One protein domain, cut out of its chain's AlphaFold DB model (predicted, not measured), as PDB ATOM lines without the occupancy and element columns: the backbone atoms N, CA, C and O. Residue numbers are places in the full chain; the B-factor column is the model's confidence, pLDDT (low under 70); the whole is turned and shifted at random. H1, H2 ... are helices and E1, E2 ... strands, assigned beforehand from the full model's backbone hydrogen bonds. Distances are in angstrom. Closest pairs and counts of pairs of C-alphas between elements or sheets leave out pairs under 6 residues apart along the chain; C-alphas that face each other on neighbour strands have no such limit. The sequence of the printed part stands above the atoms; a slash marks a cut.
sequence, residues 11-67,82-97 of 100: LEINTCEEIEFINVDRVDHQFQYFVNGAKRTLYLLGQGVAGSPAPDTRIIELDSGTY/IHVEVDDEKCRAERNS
ATOM      1  N   LEU A  11     126.620 138.879 107.594       95.88
ATOM      2  CA  LEU A  11     128.027 138.866 107.981       95.88
ATOM      3  C   LEU A  11     128.250 137.911 109.154       95.88
ATOM      4  O   LEU A  11     127.397 137.793 110.036       95.88
ATOM      5  N   GLU A  12     129.402 137.255 109.152       95.62
ATOM      6  CA  GLU A  12     129.929 136.463 110.263       95.62
ATOM      7  C   GLU A  12     131.320 137.023 110.556       95.62
ATOM      8  O   GLU A  12     132.179 137.011 109.674       95.62
ATOM      9  N   ILE A  13     131.486 137.607 111.739       93.31
ATOM     10  CA  ILE A  13     132.700 138.313 112.157       93.31
ATOM     11  C   ILE A  13     133.063 137.925 113.589       93.31
ATOM     12  O   ILE A  13     132.262 137.330 114.312       93.31
ATOM     13  N   ASN A  14     134.245 138.324 114.025       92.62
ATOM     14  CA  ASN A  14     134.717 138.179 115.393       92.62
ATOM     15  C   ASN A  14     134.625 139.512 116.150       92.62
ATOM     16  O   ASN A  14     134.606 140.583 115.546       92.62
ATOM     17  N   THR A  15     134.615 139.466 117.483       90.56
ATOM     18  CA  THR A  15     134.595 140.672 118.337       90.56
ATOM     19  C   THR A  15     135.799 141.618 118.159       90.56
ATOM     20  O   THR A  15     135.722 142.763 118.598       90.56
ATOM     21  N   CYS A  16     136.901 141.187 117.531       88.44
ATOM     22  CA  CYS A  16     138.066 142.026 117.240       88.44
ATOM     23  C   CYS A  16     137.965 142.806 115.920       88.44
ATOM     24  O   CYS A  16     138.858 143.608 115.632       88.44
ATOM     25  N   GLU A  17     136.919 142.560 115.128       90.12
ATOM     26  CA  GLU A  17     136.676 143.202 113.840       90.12
ATOM     27  C   GLU A  17     135.709 144.385 113.983       90.12
ATOM     28  O   GLU A  17     134.749 144.357 114.755       90.12
ATOM     29  N   GLU A  18     135.953 145.432 113.198       91.75
ATOM     30  CA  GLU A  18     135.069 146.590 113.084       91.75
ATOM     31  C   GLU A  18     134.164 146.448 111.856       91.75
ATOM     32  O   GLU A  18     134.565 145.904 110.823       91.75
ATOM     33  N   ILE A  19     132.947 146.988 111.937       94.31
ATOM     34  CA  ILE A  19     132.028 147.039 110.796       94.31
ATOM     35  C   ILE A  19     131.922 148.475 110.311       94.31
ATOM     36  O   ILE A  19     131.426 149.338 111.038       94.31
ATOM     37  N   GLU A  20     132.302 148.714 109.058       95.38
ATOM     38  CA  GLU A  20     132.045 149.976 108.372       95.38
ATOM     39  C   GLU A  20     130.784 149.874 107.503       95.38
ATOM     40  O   GLU A  20     130.727 149.154 106.507       95.38
ATOM     41  N   PHE A  21     129.759 150.642 107.864       95.06
ATOM     42  CA  PHE A  21     128.614 150.893 107.000       95.06
ATOM     43  C   PHE A  21     128.937 152.042 106.055       95.06
ATOM     44  O   PHE A  21     129.354 153.103 106.511       95.06
ATOM     45  N   ILE A  22     128.663 151.862 104.764       93.25
ATOM     46  CA  ILE A  22     128.886 152.871 103.726       93.25
ATOM     47  C   ILE A  22     127.570 153.085 102.984       93.25
ATOM     48  O   ILE A  22     127.015 152.137 102.427       93.25
ATOM     49  N   ASN A  23     127.073 154.322 102.941       92.12
ATOM     50  CA  ASN A  23     125.943 154.657 102.080       92.12
ATOM     51  C   ASN A  23     126.426 155.097 100.698       92.12
ATOM     52  O   ASN A  23     126.930 156.204 100.514       92.12
ATOM     53  N   VAL A  24     126.255 154.207  99.725       90.25
ATOM     54  CA  VAL A  24     126.684 154.401  98.333       90.25
ATOM     55  C   VAL A  24     125.584 154.969  97.432       90.25
ATOM     56  O   VAL A  24     125.802 155.139  96.230       90.25
ATOM     57  N   ASP A  25     124.393 155.234  97.974       88.69
ATOM     58  CA  ASP A  25     123.276 155.808  97.233       88.69
ATOM     59  C   ASP A  25     122.965 157.250  97.669       88.69
ATOM     60  O   ASP A  25     123.642 157.824  98.516       88.69
ATOM     61  N   ARG A  26     121.992 157.888  97.008       88.81
ATOM     62  CA  ARG A  26     121.656 159.311  97.208       88.81
ATOM     63  C   ARG A  26     120.533 159.544  98.221       88.81
ATOM     64  O   ARG A  26     120.009 160.654  98.291       88.81
ATOM     65  N   VAL A  27     120.112 158.510  98.935       89.12
ATOM     66  CA  VAL A  27     118.989 158.526  99.867       89.12
ATOM     67  C   VAL A  27     119.529 158.383 101.285       89.12
ATOM     68  O   VAL A  27     120.424 157.586 101.543       89.12
ATOM     69  N   ASP A  28     118.994 159.165 102.218       91.56
ATOM     70  CA  ASP A  28     119.372 159.055 103.626       91.56
ATOM     71  C   ASP A  28     118.824 157.763 104.231       91.56
ATOM     72  O   ASP A  28     117.648 157.425 104.064       91.56
ATOM     73  N   HIS A  29     119.649 157.078 105.018       92.88
ATOM     74  CA  HIS A  29     119.253 155.872 105.729       92.88
ATOM     75  C   HIS A  29     119.362 156.041 107.240       92.88
ATOM     76  O   HIS A  29     120.256 156.703 107.775       92.88
ATOM     77  N   GLN A  30     118.442 155.378 107.938       94.88
ATOM     78  CA  GLN A  30     118.439 155.280 109.390       94.88
ATOM     79  C   GLN A  30     118.298 153.814 109.786       94.88
ATOM     80  O   GLN A  30     117.218 153.232 109.647       94.88
ATOM     81  N   PHE A  31     119.375 153.225 110.299       95.25
ATOM     82  CA  PHE A  31     119.403 151.818 110.687       95.25
ATOM     83  C   PHE A  31     119.154 151.663 112.180       95.25
ATOM     84  O   PHE A  31     119.826 152.293 112.993       95.25
ATOM     85  N   GLN A  32     118.201 150.812 112.551       96.56
ATOM     86  CA  GLN A  32     117.947 150.424 113.935       96.56
ATOM     87  C   GLN A  32     118.391 148.990 114.186       96.56
ATOM     88  O   GLN A  32     118.167 148.110 113.359       96.56
ATOM     89  N   TYR A  33     118.974 148.781 115.362       96.50
ATOM     90  CA  TYR A  33     119.380 147.485 115.893       96.50
ATOM     91  C   TYR A  33     119.249 147.508 117.421       96.50
ATOM     92  O   TYR A  33     119.055 148.572 118.019       96.50
ATOM     93  N   PHE A  34     119.314 146.345 118.065       95.44
ATOM     94  CA  PHE A  34     119.185 146.222 119.516       95.44
ATOM     95  C   PHE A  34     120.456 145.635 120.120       95.44
ATOM     96  O   PHE A  34     120.982 144.651 119.615       95.44
ATOM     97  N   VAL A  35     120.909 146.219 121.228       92.62
ATOM     98  CA  VAL A  35     122.027 145.722 122.040       92.62
ATOM     99  C   VAL A  35     121.521 145.589 123.467       92.62
ATOM    100  O   VAL A  35     121.086 146.582 124.050       92.62
ATOM    101  N   ASN A  36     121.528 144.377 124.027       89.75
ATOM    102  CA  ASN A  36     121.052 144.109 125.392       89.75
ATOM    103  C   ASN A  36     119.645 144.683 125.669       89.75
ATOM    104  O   ASN A  36     119.388 145.288 126.708       89.75
ATOM    105  N   GLY A  37     118.737 144.558 124.692       89.94
ATOM    106  CA  GLY A  37     117.370 145.092 124.759       89.94
ATOM    107  C   GLY A  37     117.247 146.608 124.551       89.94
ATOM    108  O   GLY A  37     116.135 147.112 124.396       89.94
ATOM    109  N   ALA A  38     118.355 147.346 124.482       94.62
ATOM    110  CA  ALA A  38     118.357 148.772 124.189       94.62
ATOM    111  C   ALA A  38     118.410 149.022 122.678       94.62
ATOM    112  O   ALA A  38     119.290 148.522 121.974       94.62
ATOM    113  N   LYS A  39     117.486 149.846 122.181       96.12
ATOM    114  CA  LYS A  39     117.472 150.277 120.782       96.12
ATOM    115  C   LYS A  39     118.636 151.227 120.501       96.12
ATOM    116  O   LYS A  39     118.842 152.204 121.221       96.12
ATOM    117  N   ARG A  40     119.347 150.972 119.410       96.44
ATOM    118  CA  ARG A  40     120.403 151.817 118.850       96.44
ATOM    119  C   ARG A  40     120.009 152.289 117.458       96.44
ATOM    120  O   ARG A  40     119.092 151.749 116.836       96.44
ATOM    121  N   THR A  41     120.634 153.367 117.002       96.12
ATOM    122  CA  THR A  41     120.302 153.986 115.718       96.12
ATOM    123  C   THR A  41     121.549 154.561 115.067       96.12
ATOM    124  O   THR A  41     122.261 155.333 115.702       96.12
ATOM    125  N   LEU A  42     121.772 154.206 113.804       94.44
ATOM    126  CA  LEU A  42     122.796 154.782 112.938       94.44
ATOM    127  C   LEU A  42     122.127 155.657 111.883       94.44
ATOM    128  O   LEU A  42     121.061 155.306 111.379       94.44
ATOM    129  N   TYR A  43     122.766 156.775 111.556       93.62
ATOM    130  CA  TYR A  43     122.333 157.695 110.507       93.62
ATOM    131  C   TYR A  43     123.437 157.805 109.468       93.62
ATOM    132  O   TYR A  43     124.583 158.101 109.830       93.62
ATOM    133  N   LEU A  44     123.071 157.576 108.211       91.44
ATOM    134  CA  LEU A  44     123.957 157.652 107.059       91.44
ATOM    135  C   LEU A  44     123.315 158.536 105.997       91.44
ATOM    136  O   LEU A  44     122.226 158.233 105.508       91.44
ATOM    137  N   LEU A  45     123.988 159.627 105.658       89.06
ATOM    138  CA  LEU A  45     123.519 160.565 104.646       89.06
ATOM    139  C   LEU A  45     123.710 160.006 103.237       89.06
ATOM    140  O   LEU A  45     124.662 159.271 102.968       89.06
ATOM    141  N   GLY A  46     122.803 160.369 102.336       86.06
ATOM    142  CA  GLY A  46     122.915 160.082 100.914       86.06
ATOM    143  C   GLY A  46     124.124 160.784 100.296       86.06
ATOM    144  O   GLY A  46     124.342 161.987 100.477       86.06
ATOM    145  N   GLN A  47     124.896 160.054  99.501       81.44
ATOM    146  CA  GLN A  47     125.992 160.619  98.730       81.44
ATOM    147  C   GLN A  47     125.466 161.684  97.754       81.44
ATOM    148  O   GLN A  47     124.524 161.461  96.993       81.44
ATOM    149  N   GLY A  48     126.105 162.853  97.726       70.88
ATOM    150  CA  GLY A  48     125.721 163.944  96.831       70.88
ATOM    151  C   GLY A  48     124.514 164.764  97.296       70.88
ATOM    152  O   GLY A  48     124.107 165.678  96.574       70.88
ATOM    153  N   VAL A  49     123.975 164.507  98.495       70.25
ATOM    154  CA  VAL A  49     123.176 165.505  99.224       70.25
ATOM    155  C   VAL A  49     124.073 166.725  99.480       70.25
ATOM    156  O   VAL A  49     125.277 166.582  99.704       70.25
ATOM    157  N   ALA A  50     123.524 167.939  99.367       62.44
ATOM    158  CA  ALA A  50     124.300 169.181  99.415       62.44
ATOM    159  C   ALA A  50     125.213 169.232 100.657       62.44
ATOM    160  O   ALA A  50     124.730 169.293 101.783       62.44
ATOM    161  N   GLY A  51     126.531 169.203 100.433       66.94
ATOM    162  CA  GLY A  51     127.544 169.153 101.495       66.94
ATOM    163  C   GLY A  51     128.221 167.792 101.713       66.94
ATOM    164  O   GLY A  51     129.189 167.751 102.464       66.94
ATOM    165  N   SER A  52     127.799 166.716 101.035       68.12
ATOM    166  CA  SER A  52     128.410 165.378 101.143       68.12
ATOM    167  C   SER A  52     129.010 164.907  99.805       68.12
ATOM    168  O   SER A  52     128.365 164.170  99.053       68.12
ATOM    169  N   PRO A  53     130.236 165.346  99.451       75.31
ATOM    170  CA  PRO A  53     130.887 164.963  98.192       75.31
ATOM    171  C   PRO A  53     131.350 163.494  98.160       75.31
ATOM    172  O   PRO A  53     131.633 162.971  97.083       75.31
ATOM    173  N   ALA A  54     131.412 162.831  99.317       83.12
ATOM    174  CA  ALA A  54     131.787 161.428  99.479       83.12
ATOM    175  C   ALA A  54     130.636 160.620 100.118       83.12
ATOM    176  O   ALA A  54     129.743 161.229 100.721       83.12
ATOM    177  N   PRO A  55     130.634 159.277  99.973       86.12
ATOM    178  CA  PRO A  55     129.769 158.393 100.752       86.12
ATOM    179  C   PRO A  55     129.894 158.681 102.250       86.12
ATOM    180  O   PRO A  55     131.008 158.837 102.750       86.12
ATOM    181  N   ASP A  56     128.768 158.749 102.960       91.19
ATOM    182  CA  ASP A  56     128.794 158.813 104.421       91.19
ATOM    183  C   ASP A  56     129.094 157.416 104.973       91.19
ATOM    184  O   ASP A  56     128.547 156.422 104.477       91.19
ATOM    185  N   THR A  57     129.959 157.340 105.987       92.50
ATOM    186  CA  THR A  57     130.357 156.069 106.602       92.50
ATOM    187  C   THR A  57     130.212 156.078 108.117       92.50
ATOM    188  O   THR A  57     130.303 157.118 108.779       92.50
ATOM    189  N   ARG A  58     129.931 154.910 108.698       94.31
ATOM    190  CA  ARG A  58     129.843 154.714 110.150       94.31
ATOM    191  C   ARG A  58     130.532 153.423 110.536       94.31
ATOM    192  O   ARG A  58     130.135 152.360 110.071       94.31
ATOM    193  N   ILE A  59     131.501 153.538 111.434       94.12
ATOM    194  CA  ILE A  59     132.183 152.400 112.038       94.12
ATOM    195  C   ILE A  59     131.496 152.068 113.360       94.12
ATOM    196  O   ILE A  59     131.178 152.971 114.142       94.12
ATOM    197  N   ILE A  60     131.243 150.783 113.594       93.88
ATOM    198  CA  ILE A  60     130.747 150.272 114.871       93.88
ATOM    199  C   ILE A  60     131.548 149.054 115.323       93.88
ATOM    200  O   ILE A  60     132.041 148.277 114.507       93.88
ATOM    201  N   GLU A  61     131.568 148.865 116.636       92.19
ATOM    202  CA  GLU A  61     132.015 147.649 117.310       92.19
ATOM    203  C   GLU A  61     130.801 146.985 117.972       92.19
ATOM    204  O   GLU A  61     129.878 147.665 118.444       92.19
ATOM    205  N   LEU A  62     130.781 145.655 117.993       92.44
ATOM    206  CA  LEU A  62     129.705 144.863 118.580       92.44
ATOM    207  C   LEU A  62     130.300 143.780 119.482       92.44
ATOM    208  O   LEU A  62     131.248 143.100 119.104       92.44
ATOM    209  N   ASP A  63     129.699 143.587 120.656       91.88
ATOM    210  CA  ASP A  63     129.989 142.427 121.500       91.88
ATOM    211  C   ASP A  63     129.487 141.140 120.826       91.88
ATOM    212  O   ASP A  63     128.655 141.184 119.916       91.88
ATOM    213  N   SER A  64     129.914 139.976 121.315       93.69
ATOM    214  CA  SER A  64     129.465 138.690 120.776       93.69
ATOM    215  C   SER A  64     127.940 138.550 120.814       93.69
ATOM    216  O   SER A  64     127.312 138.805 121.847       93.69
ATOM    217  N   GLY A  65     127.346 138.083 119.723       94.75
ATOM    218  CA  GLY A  65     125.905 137.908 119.612       94.75
ATOM    219  C   GLY A  65     125.410 137.966 118.174       94.75
ATOM    220  O   GLY A  65     126.184 138.037 117.227       94.75
ATOM    221  N   THR A  66     124.090 137.942 118.010       97.06
ATOM    222  CA  THR A  66     123.450 138.102 116.700       97.06
ATOM    223  C   THR A  66     122.659 139.395 116.677       97.06
ATOM    224  O   THR A  66     121.766 139.601 117.500       97.06
ATOM    225  N   TYR A  67     122.964 140.243 115.703       97.75
ATOM    226  CA  TYR A  67     122.360 141.555 115.534       97.75
ATOM    227  C   TYR A  67     121.578 141.607 114.236       97.75
ATOM    228  O   TYR A  67     121.995 141.079 113.207       97.75
ATOM    229  N   ILE A  82     124.035 140.204 111.377       97.44
ATOM    230  CA  ILE A  82     125.448 140.065 111.731       97.44
ATOM    231  C   ILE A  82     125.548 139.068 112.873       97.44
ATOM    232  O   ILE A  82     124.926 139.270 113.916       97.44
ATOM    233  N   HIS A  83     126.311 138.000 112.672       97.25
ATOM    234  CA  HIS A  83     126.735 137.115 113.744       97.25
ATOM    235  C   HIS A  83     128.149 137.497 114.174       97.25
ATOM    236  O   HIS A  83     129.044 137.583 113.337       97.25
ATOM    237  N   VAL A  84     128.320 137.761 115.464       95.19
ATOM    238  CA  VAL A  84     129.590 138.132 116.079       95.19
ATOM    239  C   VAL A  84     129.990 137.016 117.030       95.19
ATOM    240  O   VAL A  84     129.336 136.800 118.056       95.19
ATOM    241  N   GLU A  85     131.049 136.300 116.685       92.44
ATOM    242  CA  GLU A  85     131.630 135.253 117.517       92.44
ATOM    243  C   GLU A  85     132.623 135.854 118.522       92.44
ATOM    244  O   GLU A  85     133.250 136.886 118.275       92.44
ATOM    245  N   VAL A  86     132.738 135.230 119.699       85.25
ATOM    246  CA  VAL A  86     133.726 135.636 120.708       85.25
ATOM    247  C   VAL A  86     135.122 135.342 120.170       85.25
ATOM    248  O   VAL A  86     135.392 134.212 119.772       85.25
ATOM    249  N   ASP A  87     136.010 136.334 120.240       78.56
ATOM    250  CA  ASP A  87     137.405 136.192 119.819       78.56
ATOM    251  C   ASP A  87     138.105 134.979 120.430       78.56
ATOM    252  O   ASP A  87     138.050 134.750 121.646       78.56
ATOM    253  N   ASP A  88     138.926 134.330 119.609       71.31
ATOM    254  CA  ASP A  88     140.045 133.527 120.076       71.31
ATOM    255  C   ASP A  88     141.356 134.345 120.132       71.31
ATOM    256  O   ASP A  88     141.445 135.518 119.747       71.31
ATOM    257  N   GLU A  89     142.412 133.726 120.664       70.94
ATOM    258  CA  GLU A  89     143.745 134.331 120.797       70.94
ATOM    259  C   GLU A  89     144.319 134.820 119.453       70.94
ATOM    260  O   GLU A  89     145.106 135.769 119.418       70.94
ATOM    261  N   LYS A  90     143.884 134.229 118.336       68.25
ATOM    262  CA  LYS A  90     144.384 134.523 116.994       68.25
ATOM    263  C   LYS A  90     143.813 135.830 116.445       68.25
ATOM    264  O   LYS A  90     144.592 136.646 115.956       68.25
ATOM    265  N   CYS A  91     142.512 136.084 116.621       73.56
ATOM    266  CA  CYS A  91     141.888 137.370 116.263       73.56
ATOM    267  C   CYS A  91     142.617 138.542 116.949       73.56
ATOM    268  O   CYS A  91     143.000 139.546 116.343       73.56
ATOM    269  N   ARG A  92     142.929 138.370 118.240       69.69
ATOM    270  CA  ARG A  92     143.627 139.386 119.041       69.69
ATOM    271  C   ARG A  92     145.078 139.601 118.612       69.69
ATOM    272  O   ARG A  92     145.580 140.721 118.729       69.69
ATOM    273  N   ALA A  93     145.763 138.555 118.154       73.50
ATOM    274  CA  ALA A  93     147.140 138.649 117.676       73.50
ATOM    275  C   ALA A  93     147.242 139.440 116.359       73.50
ATOM    276  O   ALA A  93     148.187 140.212 116.175       73.50
ATOM    277  N   GLU A  94     146.255 139.300 115.471       70.31
ATOM    278  CA  GLU A  94     146.210 140.030 114.201       70.31
ATOM    279  C   GLU A  94     145.944 141.528 114.421       70.31
ATOM    280  O   GLU A  94     146.662 142.352 113.856       70.31
ATOM    281  N   ARG A  95     145.039 141.901 115.341       68.50
ATOM    282  CA  ARG A  95     144.773 143.319 115.667       68.50
ATOM    283  C   ARG A  95     145.975 144.051 116.276       68.50
ATOM    284  O   ARG A  95     146.163 145.241 116.050       68.50
ATOM    285  N   ASN A  96     146.781 143.355 117.080       66.75
ATOM    286  CA  ASN A  96     147.940 143.941 117.766       66.75
ATOM    287  C   ASN A  96     149.232 143.905 116.934       66.75
ATOM    288  O   ASN A  96     150.283 144.339 117.413       66.75
ATOM    289  N   SER A  97     149.187 143.374 115.711       62.28
ATOM    290  CA  SER A  97     150.352 143.356 114.833       62.28
ATOM    291  C   SER A  97     150.554 144.734 114.184       62.28
ATOM    292  O   SER A  97     149.601 145.298 113.645       62.28
TER     293      SER A  97
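AT A GLANCE: This is residues 11 to 67 and 82 to 97 of the 100 residues of an uncharacterized protein of Nitrospinae bacterium CG11_big_fil_rev_8_21_14_0_20_56_8 (UniProt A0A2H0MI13). Three small sheets stand as the three sides of a loose, open frame: the long hairpin E3 and E4, the pair E2 and E5, and the three-stranded sheet of E1, E7 and E6. The link at residues 45 to 55 lies at one end of the long axis and the short helix H1 at the other, beyond the three-stranded sheet. The printed part has 73 residues, with seven named strands, E1 to E7, and then one named helix, H1; the class is mostly strand. The order E1, E7, E6 is mixed, and the other two sheets are antiparallel. The whole is loose, with a radius of gyration of the C-alphas of 14.9 A, and flat, spanning 45 by 33 by 15 A.

HOW THE PARTS SIT: E1, residues 11 to 14, is the parallel neighbour of E7, residues 82 to 85, at 26 degrees, with N 13 and O 83 2.9 A apart. E7 is the antiparallel neighbour of E6, residues 65 to 67, at 170 degrees, with N 67 and O 82 at 2.8 A. E1 and E6 are edge strands. E2, residues 19 to 23, and E5, residues 56 to 60, are antiparallel at 162 degrees, with N 21 and O 58 at 2.8 A. E3, residues 29 to 35, and E4, residues 38 to 44, form a hairpin, antiparallel at 155 degrees, with N 40 and O 33 at 2.8 A. The closest C-alphas of E4 and E5 are those of Leu 44 and Asp 56, 5.6 A apart. Those of E3 and E6 are Tyr 33 and Tyr 67, 6.6 A apart. E1 and E2 are apart, and so are E5 and E6. H1, residues 89 to 95, is not on the three-stranded sheet, with 2 pairs of C-alphas within 10 A; every O i to N i+4 pair in it is within hydrogen-bond range.

IN THESE COORDINATES: E1 begins at C-alpha 11, (128.027, 138.866, 107.981), and is 10.0 A long from first to last C-alpha. E2 measures 13.1 A. E3 begins at C-alpha 29, (119.253, 155.872, 105.729), and measures 19.4 A; E4 measures 20.1 A. E5 measures 13.6 A, E6 6.5 A and E7 9.7 A. H1, 10.4 A, ends at C-alpha 95, (144.773, 143.319, 115.667).

THE WHOLE: The C-alphas of Ala 50 and Glu 89 are the two farthest apart, at 45.3 A. Residues 68 to 81 are not printed, and C-alphas 67 and 82 are 5.1 A apart across this cut. The link from E4 to E5, 11 residues, is long. The mean pLDDT of the printed part is 87.3; residues 50 to 52, 90, 92 and 95 to 97 are under 70.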